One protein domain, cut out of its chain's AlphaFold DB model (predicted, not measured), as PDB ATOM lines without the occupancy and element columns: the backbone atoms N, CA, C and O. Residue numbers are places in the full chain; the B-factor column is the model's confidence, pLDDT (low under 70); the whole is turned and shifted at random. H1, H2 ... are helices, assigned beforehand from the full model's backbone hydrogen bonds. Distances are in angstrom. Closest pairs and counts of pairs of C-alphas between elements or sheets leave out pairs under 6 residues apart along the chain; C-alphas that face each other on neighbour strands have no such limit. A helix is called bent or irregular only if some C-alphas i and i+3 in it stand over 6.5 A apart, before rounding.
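What this domain is: This is residues 160 to 209 of the 363 residues of an uncharacterized protein of Periconia macrospinosa (UniProt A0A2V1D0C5). Two short helices, H1 and H2, make a helical hairpin, and residues 179 to 185 stick out at its turn. A third helix, H3, lies near H1 at Arg 171, the first residue of H1, and the residues before H1 and after H3 are in no named element. The printed part has 50 residues and no named strand; it is all helix in class, though 20 residues are in named helices, in the order H1, H2, H3. It is compact, with a radius of gyration of the C-alphas of 10.7 A and spans of 29 by 20 by 16 A.

How they stand to each other: Outside the named helices there is one short pairing of the kind that strands make, parallel and too short for its stretches to be named, between residues 169 to 170 and residues 196 to 197. H1, residues 171 to 178, and H2, residues 184 to 190, touch and run opposite ways at a shallow tilt of 29 degrees; their closest C-alphas, of Ile 177 and Phe 186, are 6.5 A apart. H3, residues 199 to 203, is close to H1 but not clearly touching; the closest C-alphas, of Arg 171 and Asp 199, are 6.1 A apart. H2 and H3 are apart. Every O i to N i+4 pair is within hydrogen-bond range in H2 and H3, and 2 of 4 in H1.

Where its parts are: H1 is 11.7 A long from C-alpha 171 at (11.887, 4.274, 0.920), and irregular, but only just: C-alphas 172 and 175 are 6.9 A apart. H2 is 10.2 A long, and H3 6.0 A, ending at C-alpha 203 at (9.192, -4.075, 7.683).

The domain as a whole: The two C-alphas farthest apart, of Ser 182 and Ile 204, are 29.6 A apart. The printed part has no cut; the link from H1 to H2 is tight, that from H2 to H3 short. Confidence is low, with pLDDT under 70, at residues 182 to 183.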
ATOM      1  N   ARG A 160      -7.297  -3.160   2.434       90.38
ATOM      2  CA  ARG A 160      -7.749  -2.044   1.583       90.38
ATOM      3  C   ARG A 160      -6.633  -1.049   1.256       90.38
ATOM      4  O   ARG A 160      -6.621  -0.513   0.149       90.38
ATOM      5  N   ARG A 161      -5.695  -0.802   2.176       91.12
ATOM      6  CA  ARG A 161      -4.512   0.049   1.940       91.12
ATOM      7  C   ARG A 161      -3.527  -0.624   0.984       91.12
ATOM      8  O   ARG A 161      -3.171  -0.026  -0.030       91.12
ATOM      9  N   ILE A 162      -3.176  -1.883   1.248       89.00
ATOM     10  CA  ILE A 162      -2.269  -2.691   0.417       89.00
ATOM     11  C   ILE A 162      -2.843  -2.875  -0.996       89.00
ATOM     12  O   ILE A 162      -2.134  -2.672  -1.977       89.00
ATOM     13  N   GLY A 163      -4.145  -3.161  -1.121       88.38
ATOM     14  CA  GLY A 163      -4.837  -3.284  -2.411       88.38
ATOM     15  C   GLY A 163      -4.936  -1.983  -3.222       88.38
ATOM     16  O   GLY A 163      -5.218  -2.032  -4.415       88.38
ATOM     17  N   ARG A 164      -4.673  -0.824  -2.601       90.31
ATOM     18  CA  ARG A 164      -4.502   0.480  -3.267       90.31
ATOM     19  C   ARG A 164      -3.029   0.838  -3.522       90.31
ATOM     20  O   ARG A 164      -2.761   1.931  -3.999       90.31
ATOM     21  N   GLY A 165      -2.085  -0.042  -3.177       89.56
ATOM     22  CA  GLY A 165      -0.642   0.205  -3.272       89.56
ATOM     23  C   GLY A 165      -0.064   1.109  -2.176       89.56
ATOM     24  O   GLY A 165       1.114   1.440  -2.232       89.56
ATOM     25  N   LEU A 166      -0.847   1.500  -1.165       91.50
ATOM     26  CA  LEU A 166      -0.449   2.524  -0.193       91.50
ATOM     27  C   LEU A 166       0.567   1.981   0.825       91.50
ATOM     28  O   LEU A 166       0.236   1.123   1.644       91.50
ATOM     29  N   GLY A 167       1.785   2.525   0.808       91.19
ATOM     30  CA  GLY A 167       2.873   2.181   1.726       91.19
ATOM     31  C   GLY A 167       3.463   0.779   1.536       91.19
ATOM     32  O   GLY A 167       4.019   0.222   2.482       91.19
ATOM     33  N   VAL A 168       3.325   0.180   0.348       91.19
ATOM     34  CA  VAL A 168       3.754  -1.208   0.079       91.19
ATOM     35  C   VAL A 168       5.235  -1.348  -0.293       91.19
ATOM     36  O   VAL A 168       5.726  -2.473  -0.400       91.19
ATOM     37  N   ILE A 169       5.963  -0.237  -0.447       92.56
ATOM     38  CA  ILE A 169       7.386  -0.186  -0.821       92.56
ATOM     39  C   ILE A 169       8.169   0.572   0.272       92.56
ATOM     40  O   ILE A 169       7.687   1.610   0.726       92.56
ATOM     41  N   PRO A 170       9.348   0.102   0.727       93.81
ATOM     42  CA  PRO A 170      10.201   0.871   1.636       93.81
ATOM     43  C   PRO A 170      10.916   2.001   0.877       93.81
ATOM     44  O   PRO A 170      11.205   1.874  -0.316       93.81
ATOM     45  N   ARG A 171      11.234   3.111   1.550       93.50
ATOM     46  CA  ARG A 171      11.887   4.274   0.920       93.50
ATOM     47  C   ARG A 171      13.293   3.951   0.405       93.50
ATOM     48  O   ARG A 171      13.680   4.511  -0.617       93.50
ATOM     49  N   SER A 172      14.012   3.009   1.021       92.62
ATOM     50  CA  SER A 172      15.331   2.550   0.543       92.62
ATOM     51  C   SER A 172      15.327   1.880  -0.843       92.62
ATOM     52  O   SER A 172      16.295   2.015  -1.587       92.62
ATOM     53  N   GLU A 173      14.245   1.206  -1.249       91.50
ATOM     54  CA  GLU A 173      14.158   0.553  -2.571       91.50
ATOM     55  C   GLU A 173      13.870   1.551  -3.711       91.50
ATOM     56  O   GLU A 173      13.870   1.170  -4.884       91.50
ATOM     57  N   ARG A 174      13.646   2.841  -3.411       90.88
ATOM     58  CA  ARG A 174      13.325   3.865  -4.421       90.88
ATOM     59  C   ARG A 174      14.415   3.998  -5.490       90.88
ATOM     60  O   ARG A 174      14.093   4.067  -6.675       90.88
ATOM     61  N   ASP A 175      15.685   3.949  -5.098       90.00
ATOM     62  CA  ASP A 175      16.817   4.052  -6.030       90.00
ATOM     63  C   ASP A 175      17.051   2.748  -6.811       90.00
ATOM     64  O   ASP A 175      17.432   2.782  -7.985       90.00
ATOM     65  N   ALA A 176      16.727   1.594  -6.218       89.81
ATOM     66  CA  ALA A 176      16.702   0.314  -6.924       89.81
ATOM     67  C   ALA A 176      15.602   0.279  -8.001       89.81
ATOM     68  O   ALA A 176      15.844  -0.202  -9.105       89.81
ATOM     69  N   ILE A 177      14.421   0.849  -7.725       89.25
ATOM     70  CA  ILE A 177      13.338   1.018  -8.711       89.25
ATOM     71  C   ILE A 177      13.737   2.041  -9.789       89.25
ATOM     72  O   ILE A 177      13.472   1.812 -10.967       89.25
ATOM     73  N   CYS A 178      14.409   3.134  -9.414       87.38
ATOM     74  CA  CYS A 178      14.937   4.134 -10.351       87.38
ATOM     75  C   CYS A 178      15.969   3.539 -11.327       87.38
ATOM     76  O   CYS A 178      15.985   3.885 -12.508       87.38
ATOM     77  N   SER A 179      16.774   2.586 -10.849       87.50
ATOM     78  CA  SER A 179      17.802   1.879 -11.623       87.50
ATOM     79  C   SER A 179      17.253   0.792 -12.562       87.50
ATOM     80  O   SER A 179      18.018   0.196 -13.323       87.50
ATOM     81  N   MET A 180      15.948   0.495 -12.528       85.56
ATOM     82  CA  MET A 180      15.361  -0.536 -13.385       85.56
ATOM     83  C   MET A 180      15.313  -0.119 -14.866       85.56
ATOM     84  O   MET A 180      15.088   1.055 -15.184       85.56
ATOM     85  N   PRO A 181      15.413  -1.084 -15.809       76.31
ATOM     86  CA  PRO A 181      15.090  -0.853 -17.214       76.31
ATOM     87  C   PRO A 181      13.730  -0.160 -17.357       76.31
ATOM     88  O   PRO A 181      12.778  -0.489 -16.647       76.31
ATOM     89  N   SER A 182      13.649   0.811 -18.272       64.81
ATOM     90  CA  SER A 182      12.611   1.855 -18.309       64.81
ATOM     91  C   SER A 182      11.198   1.382 -18.702       64.81
ATOM     92  O   SER A 182      10.630   1.804 -19.708       64.81
ATOM     93  N   ASN A 183      10.595   0.546 -17.862       69.69
ATOM     94  CA  ASN A 183       9.186   0.187 -17.911       69.69
ATOM     95  C   ASN A 183       8.324   1.369 -17.420       69.69
ATOM     96  O   ASN A 183       8.615   1.992 -16.394       69.69
ATOM     97  N   ARG A 184       7.228   1.656 -18.138       78.44
ATOM     98  CA  ARG A 184       6.242   2.692 -17.788       78.44
ATOM     99  C   ARG A 184       5.719   2.525 -16.355       78.44
ATOM    100  O   ARG A 184       5.582   3.522 -15.654       78.44
ATOM    101  N   SER A 185       5.494   1.287 -15.906       78.12
ATOM    102  CA  SER A 185       4.949   0.992 -14.575       78.12
ATOM    103  C   SER A 185       5.876   1.417 -13.430       78.12
ATOM    104  O   SER A 185       5.407   2.028 -12.474       78.12
ATOM    105  N   PHE A 186       7.192   1.181 -13.527       83.00
ATOM    106  CA  PHE A 186       8.135   1.617 -12.484       83.00
ATOM    107  C   PHE A 186       8.252   3.144 -12.413       83.00
ATOM    108  O   PHE A 186       8.314   3.704 -11.323       83.00
ATOM    109  N   ARG A 187       8.190   3.837 -13.560       83.94
ATOM    110  CA  ARG A 187       8.151   5.309 -13.590       83.94
ATOM    111  C   ARG A 187       6.889   5.872 -12.931       83.94
ATOM    112  O   ARG A 187       6.989   6.861 -12.218       83.94
ATOM    113  N   GLN A 188       5.734   5.231 -13.125       84.50
ATOM    114  CA  GLN A 188       4.481   5.624 -12.471       84.50
ATOM    115  C   GLN A 188       4.534   5.421 -10.946       84.50
ATOM    116  O   GLN A 188       4.073   6.283 -10.203       84.50
ATOM    117  N   ILE A 189       5.153   4.331 -10.474       86.75
ATOM    118  CA  ILE A 189       5.391   4.101  -9.039       86.75
ATOM    119  C   ILE A 189       6.271   5.214  -8.449       86.75
ATOM    120  O   ILE A 189       5.935   5.765  -7.410       86.75
ATOM    121  N   LEU A 190       7.352   5.615  -9.130       86.50
ATOM    122  CA  LEU A 190       8.254   6.683  -8.663       86.50
ATOM    123  C   LEU A 190       7.604   8.079  -8.573       86.50
ATOM    124  O   LEU A 190       8.173   8.959  -7.924       86.50
ATOM    125  N   THR A 191       6.446   8.281  -9.214       87.38
ATOM    126  CA  THR A 191       5.627   9.502  -9.099       87.38
ATOM    127  C   THR A 191       4.538   9.431  -8.025       87.38
ATOM    128  O   THR A 191       3.930  10.459  -7.737       87.38
ATOM    129  N   ASP A 192       4.287   8.262  -7.428       90.44
ATOM    130  CA  ASP A 192       3.323   8.093  -6.339       90.44
ATOM    131  C   ASP A 192       4.047   7.959  -4.991       90.44
ATOM    132  O   ASP A 192       4.403   6.870  -4.540       90.44
ATOM    133  N   ASP A 193       4.256   9.095  -4.324       90.44
ATOM    134  CA  ASP A 193       4.916   9.145  -3.016       90.44
ATOM    135  C   ASP A 193       4.119   8.417  -1.907       90.44
ATOM    136  O   ASP A 193       4.690   8.074  -0.869       90.44
ATOM    137  N   LEU A 194       2.827   8.111  -2.129       92.12
ATOM    138  CA  LEU A 194       2.008   7.309  -1.214       92.12
ATOM    139  C   LEU A 194       2.281   5.803  -1.336       92.12
ATOM    140  O   LEU A 194       1.923   5.055  -0.422       92.12
ATOM    141  N   ALA A 195       2.941   5.343  -2.403       91.69
ATOM    142  CA  ALA A 195       3.412   3.961  -2.508       91.69
ATOM    143  C   ALA A 195       4.566   3.657  -1.529       91.69
ATOM    144  O   ALA A 195       4.767   2.501  -1.143       91.69
ATOM    145  N   PHE A 196       5.294   4.693  -1.092       93.69
ATOM    146  CA  PHE A 196       6.497   4.583  -0.268       93.69
ATOM    147  C   PHE A 196       6.233   4.847   1.221       93.69
ATOM    148  O   PHE A 196       5.953   5.973   1.643       93.69
ATOM    149  N   ALA A 197       6.426   3.816   2.041       93.56
ATOM    150  CA  ALA A 197       6.445   3.912   3.495       93.56
ATOM    151  C   ALA A 197       7.879   4.036   4.034       93.56
ATOM    152  O   ALA A 197       8.848   3.645   3.388       93.56
ATOM    153  N   ASP A 198       8.001   4.568   5.249       93.94
ATOM    154  CA  ASP A 198       9.223   4.437   6.043       93.94
ATOM    155  C   ASP A 198       9.609   2.953   6.225       93.94
ATOM    156  O   ASP A 198       8.746   2.088   6.392       93.94
ATOM    157  N   ASP A 199      10.908   2.669   6.202       91.69
ATOM    158  CA  ASP A 199      11.464   1.316   6.190       91.69
ATOM    159  C   ASP A 199      11.113   0.503   7.446       91.69
ATOM    160  O   ASP A 199      10.797  -0.686   7.338       91.69
ATOM    161  N   ALA A 200      11.112   1.125   8.630       90.00
ATOM    162  CA  ALA A 200      10.751   0.443   9.871       90.00
ATOM    163  C   ALA A 200       9.258   0.089   9.891       90.00
ATOM    164  O   ALA A 200       8.894  -1.034  10.243       90.00
ATOM    165  N   ASN A 201       8.400   1.004   9.428       87.69
ATOM    166  CA  ASN A 201       6.967   0.751   9.272       87.69
ATOM    167  C   ASN A 201       6.679  -0.319   8.204       87.69
ATOM    168  O   ASN A 201       5.883  -1.229   8.435       87.69
ATOM    169  N   ARG A 202       7.354  -0.270   7.046       89.50
ATOM    170  CA  ARG A 202       7.173  -1.255   5.968       89.50
ATOM    171  C   ARG A 202       7.624  -2.654   6.379       89.50
ATOM    172  O   ARG A 202       6.990  -3.625   5.963       89.50
ATOM    173  N   LYS A 203       8.674  -2.782   7.196       86.88
ATOM    174  CA  LYS A 203       9.192  -4.075   7.683       86.88
ATOM    175  C   LYS A 203       8.149  -4.893   8.462       86.88
ATOM    176  O   LYS A 203       8.223  -6.118   8.457       86.88
ATOM    177  N   ILE A 204       7.154  -4.239   9.071       82.81
ATOM    178  CA  ILE A 204       6.042  -4.894   9.786       82.81
ATOM    179  C   ILE A 204       5.192  -5.756   8.834       82.81
ATOM    180  O   ILE A 204       4.703  -6.809   9.229       82.81
ATOM    181  N   LEU A 205       5.072  -5.370   7.557       79.00
ATOM    182  CA  LEU A 205       4.326  -6.117   6.532       79.00
ATOM    183  C   LEU A 205       5.111  -7.318   5.952       79.00
ATOM    184  O   LEU A 205       4.770  -7.820   4.883       79.00
ATOM    185  N   GLY A 206       6.182  -7.765   6.616       81.69
ATOM    186  CA  GLY A 206       7.064  -8.828   6.127       81.69
ATOM    187  C   GLY A 206       8.037  -8.352   5.036       81.69
ATOM    188  O   GLY A 206       8.249  -7.146   4.872       81.69
ATOM    189  N   PRO A 207       8.673  -9.267   4.282       84.50
ATOM    190  CA  PRO A 207       9.665  -8.901   3.272       84.50
ATOM    191  C   PRO A 207       9.080  -8.067   2.121       84.50
ATOM    192  O   PRO A 207       7.868  -8.013   1.895       84.50
ATOM    193  N   CYS A 208       9.961  -7.408   1.366       88.06
ATOM    194  CA  CYS A 208       9.624  -6.784   0.088       88.06
ATOM    195  C   CYS A 208      10.386  -7.505  -1.031       88.06
ATOM    196  O   CYS A 208      11.616  -7.553  -0.957       88.06
ATOM    197  N   PRO A 209       9.703  -8.049  -2.056       90.06
ATOM    198  CA  PRO A 209      10.376  -8.586  -3.233       90.06
ATOM    199  C   PRO A 209      11.169  -7.496  -3.957       90.06
ATOM    200  O   PRO A 209      10.772  -6.326  -3.963       90.06
TER     201      PRO A 209